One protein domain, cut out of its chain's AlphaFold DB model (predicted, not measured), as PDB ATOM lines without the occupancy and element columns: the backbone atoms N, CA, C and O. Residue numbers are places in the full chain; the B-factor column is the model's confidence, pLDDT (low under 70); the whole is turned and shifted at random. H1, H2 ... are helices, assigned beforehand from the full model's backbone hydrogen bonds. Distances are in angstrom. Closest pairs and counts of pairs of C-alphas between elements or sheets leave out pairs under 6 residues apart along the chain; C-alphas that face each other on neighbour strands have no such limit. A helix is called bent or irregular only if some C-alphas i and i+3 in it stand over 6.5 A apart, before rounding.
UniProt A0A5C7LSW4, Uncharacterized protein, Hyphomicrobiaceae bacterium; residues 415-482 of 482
ATOM      1  N   VAL A 415      22.596  20.100   3.370       76.44
ATOM      2  CA  VAL A 415      21.400  19.243   3.316       76.44
ATOM      3  C   VAL A 415      20.516  19.471   4.546       76.44
ATOM      4  O   VAL A 415      19.299  19.565   4.406       76.44
ATOM      5  N   ALA A 416      21.102  19.628   5.736       74.00
ATOM      6  CA  ALA A 416      20.362  19.950   6.955       74.00
ATOM      7  C   ALA A 416      19.690  21.336   6.883       74.00
ATOM      8  O   ALA A 416      18.543  21.488   7.305       74.00
ATOM      9  N   GLU A 417      20.363  22.331   6.300       79.44
ATOM     10  CA  GLU A 417      19.809  23.668   6.043       79.44
ATOM     11  C   GLU A 417      18.620  23.598   5.067       79.44
ATOM     12  O   GLU A 417      17.551  24.144   5.338       79.44
ATOM     13  N   GLN A 418      18.761  22.857   3.961       75.19
ATOM     14  CA  GLN A 418      17.676  22.636   2.997       75.19
ATOM     15  C   GLN A 418      16.489  21.902   3.631       75.19
ATOM     16  O   GLN A 418      15.337  22.259   3.388       75.19
ATOM     17  N   GLN A 419      16.756  20.919   4.493       73.12
ATOM     18  CA  GLN A 419      15.719  20.175   5.199       73.12
ATOM     19  C   GLN A 419      14.959  21.063   6.196       73.12
ATOM     20  O   GLN A 419      13.735  20.978   6.256       73.12
ATOM     21  N   LYS A 420      15.636  21.984   6.900       75.62
ATOM     22  CA  LYS A 420      14.974  22.991   7.750       75.62
ATOM     23  C   LYS A 420      14.029  23.892   6.956       75.62
ATOM     24  O   LYS A 420      12.938  24.185   7.437       75.62
ATOM     25  N   VAL A 421      14.408  24.299   5.741       76.56
ATOM     26  CA  VAL A 421      13.529  25.087   4.859       76.56
ATOM     27  C   VAL A 421      12.283  24.280   4.481       76.56
ATOM     28  O   VAL A 421      11.168  24.785   4.612       76.56
ATOM     29  N   VAL A 422      12.442  23.007   4.107       71.94
ATOM     30  CA  VAL A 422      11.315  22.109   3.788       71.94
ATOM     31  C   VAL A 422      10.413  21.875   5.007       71.94
ATOM     32  O   VAL A 422       9.191  21.965   4.899       71.94
ATOM     33  N   ASP A 423      10.988  21.624   6.182       70.25
ATOM     34  CA  ASP A 423      10.224  21.384   7.408       70.25
ATOM     35  C   ASP A 423       9.503  22.645   7.903       70.25
ATOM     36  O   ASP A 423       8.388  22.548   8.413       70.25
ATOM     37  N   SER A 424      10.070  23.833   7.668       72.88
ATOM     38  CA  SER A 424       9.401  25.111   7.944       72.88
ATOM     39  C   SER A 424       8.235  25.412   6.990       72.88
ATOM     40  O   SER A 424       7.320  26.147   7.359       72.88
ATOM     41  N   ALA A 425       8.220  24.814   5.792       74.62
ATOM     42  CA  ALA A 425       7.145  24.975   4.811       74.62
ATOM     43  C   ALA A 425       5.951  24.027   5.053       74.62
ATOM     44  O   ALA A 425       4.820  24.360   4.687       74.62
ATOM     45  N   LYS A 426       6.164  22.886   5.728       80.81
ATOM     46  CA  LYS A 426       5.118  21.878   6.000       80.81
ATOM     47  C   LYS A 426       3.871  22.428   6.707       80.81
ATOM     48  O   LYS A 426       2.777  22.094   6.255       80.81
ATOM     49  N   PRO A 427       3.960  23.272   7.756       78.75
ATOM     50  CA  PRO A 427       2.766  23.807   8.415       78.75
ATOM     51  C   PRO A 427       1.922  24.688   7.487       78.75
ATOM     52  O   PRO A 427       0.694  24.630   7.520       78.75
ATOM     53  N   ALA A 428       2.567  25.475   6.619       78.56
ATOM     54  CA  ALA A 428       1.872  26.320   5.650       78.56
ATOM     55  C   ALA A 428       1.173  25.484   4.566       78.56
ATOM     56  O   ALA A 428       0.076  25.822   4.126       78.56
ATOM     57  N   GLU A 429       1.785  24.376   4.152       81.81
ATOM     58  CA  GLU A 429       1.220  23.467   3.155       81.81
ATOM     59  C   GLU A 429       0.076  22.617   3.732       81.81
ATOM     60  O   GLU A 429      -0.965  22.478   3.092       81.81
ATOM     61  N   GLN A 430       0.190  22.172   4.987       81.44
ATOM     62  CA  GLN A 430      -0.902  21.527   5.727       81.44
ATOM     63  C   GLN A 430      -2.093  22.472   5.945       81.44
ATOM     64  O   GLN A 430      -3.238  22.063   5.768       81.44
ATOM     65  N   ALA A 431      -1.842  23.746   6.264       82.75
ATOM     66  CA  ALA A 431      -2.897  24.752   6.385       82.75
ATOM     67  C   ALA A 431      -3.614  25.006   5.045       82.75
ATOM     68  O   ALA A 431      -4.835  25.172   5.018       82.75
ATOM     69  N   LYS A 432      -2.878  24.995   3.924       87.44
ATOM     70  CA  LYS A 432      -3.469  25.076   2.579       87.44
ATOM     71  C   LYS A 432      -4.308  23.843   2.251       87.44
ATOM     72  O   LYS A 432      -5.394  23.991   1.699       87.44
ATOM     73  N   GLU A 433      -3.850  22.647   2.604       83.50
ATOM     74  CA  GLU A 433      -4.598  21.413   2.346       83.50
ATOM     75  C   GLU A 433      -5.883  21.331   3.185       83.50
ATOM     76  O   GLU A 433      -6.944  21.021   2.649       83.50
ATOM     77  N   ALA A 434      -5.839  21.729   4.461       86.00
ATOM     78  CA  ALA A 434      -7.035  21.837   5.302       86.00
ATOM     79  C   ALA A 434      -8.070  22.808   4.702       86.00
ATOM     80  O   ALA A 434      -9.252  22.482   4.602       86.00
ATOM     81  N   ARG A 435      -7.624  23.967   4.195       88.69
ATOM     82  CA  ARG A 435      -8.494  24.925   3.490       88.69
ATOM     83  C   ARG A 435      -9.053  24.378   2.173       88.69
ATOM     84  O   ARG A 435     -10.187  24.695   1.820       88.69
ATOM     85  N   ARG A 436      -8.294  23.553   1.440       87.62
ATOM     86  CA  ARG A 436      -8.789  22.856   0.235       87.62
ATOM     87  C   ARG A 436      -9.884  21.854   0.579       87.62
ATOM     88  O   ARG A 436     -10.871  21.777  -0.146       87.62
ATOM     89  N   GLN A 437      -9.739  21.133   1.687       87.19
ATOM     90  CA  GLN A 437     -10.775  20.228   2.185       87.19
ATOM     91  C   GLN A 437     -12.015  21.003   2.649       87.19
ATOM     92  O   GLN A 437     -13.126  20.634   2.268       87.19
ATOM     93  N   GLU A 438     -11.842  22.124   3.360       87.88
ATOM     94  CA  GLU A 438     -12.946  22.996   3.795       87.88
ATOM     95  C   GLU A 438     -13.794  23.541   2.640       87.88
ATOM     96  O   GLU A 438     -14.980  23.773   2.845       87.88
ATOM     97  N   ILE A 439     -13.226  23.754   1.447       91.06
ATOM     98  CA  ILE A 439     -13.965  24.258   0.273       91.06
ATOM     99  C   ILE A 439     -14.342  23.153  -0.727       91.06
ATOM    100  O   ILE A 439     -14.996  23.424  -1.729       91.06
ATOM    101  N   SER A 440     -13.957  21.899  -0.470       88.19
ATOM    102  CA  SER A 440     -14.175  20.782  -1.403       88.19
ATOM    103  C   SER A 440     -15.649  20.432  -1.629       88.19
ATOM    104  O   SER A 440     -15.987  19.876  -2.671       88.19
ATOM    105  N   TRP A 441     -16.522  20.784  -0.681       85.12
ATOM    106  CA  TRP A 441     -17.969  20.619  -0.817       85.12
ATOM    107  C   TRP A 441     -18.597  21.662  -1.744       85.12
ATOM    108  O   TRP A 441     -19.679  21.409  -2.248       85.12
ATOM    109  N   LEU A 442     -17.930  22.799  -1.993       89.38
ATOM    110  CA  LEU A 442     -18.480  23.900  -2.778       89.38
ATOM    111  C   LEU A 442     -18.430  23.568  -4.277       89.38
ATOM    112  O   LEU A 442     -17.364  23.496  -4.891       89.38
ATOM    113  N   THR A 443     -19.594  23.420  -4.894       89.81
ATOM    114  CA  THR A 443     -19.746  23.219  -6.338       89.81
ATOM    115  C   THR A 443     -20.132  24.514  -7.051       89.81
ATOM    116  O   THR A 443     -20.669  25.451  -6.462       89.81
ATOM    117  N   THR A 444     -19.920  24.578  -8.370       87.50
ATOM    118  CA  THR A 444     -20.338  25.731  -9.191       87.50
ATOM    119  C   THR A 444     -21.843  26.025  -9.078       87.50
ATOM    120  O   THR A 444     -22.249  27.179  -9.184       87.50
ATOM    121  N   ASN A 445     -22.666  24.994  -8.847       87.75
ATOM    122  CA  ASN A 445     -24.116  25.128  -8.699       87.75
ATOM    123  C   ASN A 445     -24.499  25.748  -7.349       87.75
ATOM    124  O   ASN A 445     -25.409  26.568  -7.291       87.75
ATOM    125  N   GLU A 446     -23.782  25.412  -6.276       90.56
ATOM    126  CA  GLU A 446     -24.000  26.021  -4.958       90.56
ATOM    127  C   GLU A 446     -23.537  27.477  -4.932       90.56
ATOM    128  O   GLU A 446     -24.186  28.322  -4.324       90.56
ATOM    129  N   VAL A 447     -22.485  27.817  -5.681       91.94
ATOM    130  CA  VAL A 447     -22.065  29.217  -5.844       91.94
ATOM    131  C   VAL A 447     -23.172  30.078  -6.471       91.94
ATOM    132  O   VAL A 447     -23.291  31.258  -6.138       91.94
ATOM    133  N   ALA A 448     -24.024  29.508  -7.331       90.94
ATOM    134  CA  ALA A 448     -25.108  30.245  -7.982       90.94
ATOM    135  C   ALA A 448     -26.223  30.689  -7.013       90.94
ATOM    136  O   ALA A 448     -26.923  31.664  -7.301       90.94
ATOM    137  N   VAL A 449     -26.381  30.010  -5.870       93.88
ATOM    138  CA  VAL A 449     -27.393  30.344  -4.849       93.88
ATOM    139  C   VAL A 449     -26.858  31.227  -3.719       93.88
ATOM    140  O   VAL A 449     -27.661  31.792  -2.978       93.88
ATOM    141  N   LEU A 450     -25.540  31.428  -3.621       93.38
ATOM    142  CA  LEU A 450     -24.932  32.321  -2.628       93.38
ATOM    143  C   LEU A 450     -25.328  33.784  -2.849       93.38
ATOM    144  O   LEU A 450     -25.508  34.238  -3.985       93.38
ATOM    145  N   LYS A 451     -25.415  34.561  -1.770       96.69
ATOM    146  CA  LYS A 451     -25.508  36.026  -1.860       96.69
ATOM    147  C   LYS A 451     -24.153  36.613  -2.284       96.69
ATOM    148  O   LYS A 451     -23.120  36.033  -1.950       96.69
ATOM    149  N   PRO A 452     -24.117  37.784  -2.949       95.19
ATOM    150  CA  PRO A 452     -22.855  38.436  -3.312       95.19
ATOM    151  C   PRO A 452     -21.903  38.629  -2.120       95.19
ATOM    152  O   PRO A 452     -20.718  38.345  -2.232       95.19
ATOM    153  N   SER A 453     -22.419  38.996  -0.942       91.69
ATOM    154  CA  SER A 453     -21.605  39.129   0.277       91.69
ATOM    155  C   SER A 453     -20.964  37.807   0.724       91.69
ATOM    156  O   SER A 453     -19.794  37.781   1.083       91.69
ATOM    157  N   GLU A 454     -21.693  36.691   0.640       94.50
ATOM    158  CA  GLU A 454     -21.187  35.357   1.003       94.50
ATOM    159  C   GLU A 454     -20.133  34.873  -0.004       94.50
ATOM    160  O   GLU A 454     -19.120  34.285   0.373       94.50
ATOM    161  N   ALA A 455     -20.333  35.170  -1.292       92.94
ATOM    162  CA  ALA A 455     -19.342  34.899  -2.326       92.94
ATOM    163  C   ALA A 455     -18.048  35.702  -2.100       92.94
ATOM    164  O   ALA A 455     -16.956  35.170  -2.321       92.94
ATOM    165  N   GLN A 456     -18.153  36.948  -1.620       93.31
ATOM    166  CA  GLN A 456     -17.001  37.797  -1.303       93.31
ATOM    167  C   GLN A 456     -16.204  37.246  -0.117       93.31
ATOM    168  O   GLN A 456     -14.977  37.158  -0.200       93.31
ATOM    169  N   ASP A 457     -16.893  36.812   0.941       93.81
ATOM    170  CA  ASP A 457     -16.266  36.225   2.129       93.81
ATOM    171  C   ASP A 457     -15.521  34.928   1.792       93.81
ATOM    172  O   ASP A 457     -14.372  34.737   2.196       93.81
ATOM    173  N   ILE A 458     -16.127  34.054   0.980       93.12
ATOM    174  CA  ILE A 458     -15.489  32.813   0.514       93.12
ATOM    175  C   ILE A 458     -14.281  33.130  -0.376       93.12
ATOM    176  O   ILE A 458     -13.208  32.550  -0.195       93.12
ATOM    177  N   LEU A 459     -14.410  34.075  -1.313       92.75
ATOM    178  CA  LEU A 459     -13.299  34.466  -2.181       92.75
ATOM    179  C   LEU A 459     -12.120  35.022  -1.365       92.75
ATOM    180  O   LEU A 459     -10.977  34.665  -1.640       92.75
ATOM    181  N   SER A 460     -12.395  35.848  -0.349       92.44
ATOM    182  CA  SER A 460     -11.375  36.424   0.533       92.44
ATOM    183  C   SER A 460     -10.725  35.374   1.437       92.44
ATOM    184  O   SER A 460      -9.513  35.414   1.647       92.44
ATOM    185  N   LYS A 461     -11.504  34.427   1.978       93.44
ATOM    186  CA  LYS A 461     -11.002  33.406   2.911       93.44
ATOM    187  C   LYS A 461     -10.100  32.372   2.224       93.44
ATOM    188  O   LYS A 461      -9.165  31.882   2.854       93.44
ATOM    189  N   TYR A 462     -10.360  32.051   0.954       94.06
ATOM    190  CA  TYR A 462      -9.699  30.944   0.242       94.06
ATOM    191  C   TYR A 462      -8.857  31.376  -0.972       94.06
ATOM    192  O   TYR A 462      -8.468  30.540  -1.792       94.06
ATOM    193  N   GLN A 463      -8.548  32.670  -1.112       90.94
ATOM    194  CA  GLN A 463      -7.816  33.214  -2.264       90.94
ATOM    195  C   GLN A 463      -6.476  32.502  -2.536       90.94
ATOM    196  O   GLN A 463      -6.074  32.367  -3.692       90.94
ATOM    197  N   ASP A 464      -5.799  32.020  -1.494       87.88
ATOM    198  CA  ASP A 464      -4.485  31.373  -1.547       87.88
ATOM    199  C   ASP A 464      -4.516  29.911  -2.028       87.88
ATOM    200  O   ASP A 464      -3.494  29.393  -2.484       87.88
ATOM    201  N   VAL A 465      -5.677  29.250  -1.970       89.31
ATOM    202  CA  VAL A 465      -5.861  27.839  -2.373       89.31
ATOM    203  C   VAL A 465      -6.671  27.658  -3.660       89.31
ATOM    204  O   VAL A 465      -6.719  26.561  -4.221       89.31
ATOM    205  N   LEU A 466      -7.252  28.747  -4.167       85.81
ATOM    206  CA  LEU A 466      -7.991  28.807  -5.424       85.81
ATOM    207  C   LEU A 466      -7.164  28.900  -6.737       85.81
ATOM    208  O   LEU A 466      -7.776  28.707  -7.796       85.81
ATOM    209  N   PRO A 467      -5.832  29.151  -6.781       60.72
ATOM    210  CA  PRO A 467      -5.137  29.291  -8.058       60.72
ATOM    211  C   PRO A 467      -4.572  27.947  -8.554       60.72
ATOM    212  O   PRO A 467      -3.472  27.542  -8.189       60.72
ATOM    213  N   GLY A 468      -5.325  27.271  -9.430       59.75
ATOM    214  CA  GLY A 468      -4.841  26.160 -10.265       59.75
ATOM    215  C   GLY A 468      -5.833  24.998 -10.411       59.75
ATOM    216  O   GLY A 468      -6.357  24.489  -9.426       59.75
ATOM    217  N   GLY A 469      -6.097  24.556 -11.647       64.25
ATOM    218  CA  GLY A 469      -6.895  23.350 -11.927       64.25
ATOM    219  C   GLY A 469      -8.412  23.503 -11.730       64.25
ATOM    220  O   GLY A 469      -8.994  24.525 -12.106       64.25
ATOM    221  N   ALA A 470      -9.069  22.475 -11.173       58.38
ATOM    222  CA  ALA A 470     -10.525  22.420 -10.961       58.38
ATOM    223  C   ALA A 470     -11.066  23.615 -10.145       58.38
ATOM    224  O   ALA A 470     -12.117  24.170 -10.475       58.38
ATOM    225  N   ASN A 471     -10.281  24.108  -9.182       67.62
ATOM    226  CA  ASN A 471     -10.607  25.271  -8.348       67.62
ATOM    227  C   ASN A 471     -10.642  26.596  -9.134       67.62
ATOM    228  O   ASN A 471     -11.306  27.549  -8.730       67.62
ATOM    229  N   GLY A 472     -10.020  26.650 -10.319       80.44
ATOM    230  CA  GLY A 472     -10.090  27.810 -11.212       80.44
ATOM    231  C   GLY A 472     -11.465  28.014 -11.862       80.44
ATOM    232  O   GLY A 472     -11.749  29.096 -12.383       80.44
ATOM    233  N   ARG A 473     -12.340  26.998 -11.867       86.31
ATOM    234  CA  ARG A 473     -13.753  27.165 -12.260       86.31
ATOM    235  C   ARG A 473     -14.568  27.766 -11.117       86.31
ATOM    236  O   ARG A 473     -15.306  28.716 -11.359       86.31
ATOM    237  N   LEU A 474     -14.348  27.299  -9.887       88.12
ATOM    238  CA  LEU A 474     -14.993  27.833  -8.684       88.12
ATOM    239  C   LEU A 474     -14.645  29.312  -8.461       88.12
ATOM    240  O   LEU A 474     -15.532  30.137  -8.277       88.12
ATOM    241  N   ALA A 475     -13.362  29.669  -8.581       89.25
ATOM    242  CA  ALA A 475     -12.906  31.053  -8.451       89.25
ATOM    243  C   ALA A 475     -13.540  31.986  -9.497       89.25
ATOM    244  O   ALA A 475     -13.837  33.142  -9.202       89.25
ATOM    245  N   ARG A 476     -13.765  31.494 -10.724       90.62
ATOM    246  CA  ARG A 476     -14.468  32.252 -11.770       90.62
ATOM    247  C   ARG A 476     -15.952  32.407 -11.459       90.62
ATOM    248  O   ARG A 476     -16.459  33.508 -11.618       90.62
ATOM    249  N   ALA A 477     -16.613  31.355 -10.983       91.00
ATOM    250  CA  ALA A 477     -18.019  31.421 -10.591       91.00
ATOM    251  C   ALA A 477     -18.244  32.383  -9.413       91.00
ATOM    252  O   ALA A 477     -19.148  33.208  -9.471       91.00
ATOM    253  N   LEU A 478     -17.373  32.353  -8.395       91.31
ATOM    254  CA  LEU A 478     -17.425  33.291  -7.267       91.31
ATOM    255  C   LEU A 478     -17.243  34.742  -7.736       91.31
ATOM    256  O   LEU A 478     -17.986  35.615  -7.309       91.31
ATOM    257  N   ARG A 479     -16.317  35.001  -8.670       91.94
ATOM    258  CA  ARG A 479     -16.117  36.342  -9.256       91.94
ATOM    259  C   ARG A 479     -17.230  36.799 -10.193       91.94
ATOM    260  O   ARG A 479     -17.361  37.992 -10.380       91.94
ATOM    261  N   GLN A 480     -17.959  35.882 -10.826       93.38
ATOM    262  CA  GLN A 480     -19.130  36.213 -11.650       93.38
ATOM    263  C   GLN A 480     -20.368  36.508 -10.801       93.38
ATOM    264  O   GLN A 480     -21.328  37.090 -11.301       93.38
ATOM    265  N   ARG A 481     -20.379  36.032  -9.552       92.44
ATOM    266  CA  ARG A 481     -21.471  36.250  -8.605       92.44
ATOM    267  C   ARG A 481     -21.364  37.593  -7.877       92.44
ATOM    268  O   ARG A 481     -22.395  38.115  -7.453       92.44
ATOM    269  N   LEU A 482     -20.138  38.089  -7.720       88.94
ATOM    270  CA  LEU A 482     -19.820  39.467  -7.342       88.94
ATOM    271  C   LEU A 482     -20.067  40.399  -8.525       88.94
ATOM    272  O   LEU A 482     -20.616  41.493  -8.275       88.94
TER     273      LEU A 482
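What this domain is: This is residues 415 to 482 of the 482 residues of an uncharacterized protein of Hyphomicrobiaceae bacterium (UniProt A0A5C7LSW4). A long bent helix, H1, makes an arm that leads to a small head, where H3 and H4 fold back on each other as a helical hairpin and the short H2 packs on H4. Residues 415 to 428, which belong to H1, stick out free of the head, and this arm makes much of the length. The printed part has 68 residues with four named helices in the order H1, H2, H3, H4 and no named strand; the class is all helix. It is loose, with a radius of gyration of the C-alphas of 15.1 A, and spans 50 by 21 by 17 A.

How they stand to each other: H1, residues 415 to 439, was assigned as one helix by its hydrogen bonds but is bent: C-alphas 424 and 427 are 6.8 A apart. Its arms, H1a, residues 415 to 424, and H1b, residues 427 to 439, stand at a steep tilt of 35.1 degrees, only just beyond shallow. Neither arm touches another helix. H2, residues 444 to 447, follows after a tight link and is apart from H1b. A second tight link leads to H3, residues 452 to 461. H2 and H3 are close but not clearly touching; their closest C-alphas, of Val 447 and Ala 455, are 7.2 A apart. H4, residues 471 to 481, touches H2, the closest C-alphas being those of Thr 444 and Leu 474 at 5.8 A. H3 and H4 touch and form a helical hairpin, running opposite ways at a shallow tilt of 34 degrees, only just short of steep; their closest C-alphas, of Ala 455 and Leu 478, are 5.5 A apart. In H1a, H1b and H3 every O i to N i+4 pair is within hydrogen-bond range, in H4 6 of 7 are, and H2 is too short for such a pair, with its one O i to N i+3 pair out of range.

Where its parts are: H1a begins at C-alpha 415, (21.400, 19.243, 3.316), and is 14.1 A long from first to last C-alpha. H1b is 18.6 A long and ends at C-alpha 439, (-13.965, 24.258, 0.273). H2 has four residues, H3 is 14.3 A long, and H4, 15.4 A long, ends at C-alpha 481, (-21.471, 36.250, -8.605).

The domain as a whole: The C-alphas of Val 415 and Val 449 are the two farthest apart, at 50.7 A. Without residues 415 to 428 the body spans 29 by 19 by 17 A. The printed part has no cut and ends at the chain's last residue, Leu 482. No link is long; the link from H3 to H4, nine residues, is short. The mean pLDDT of the printed part is 84.8, and residues 467 to 471 are under 70.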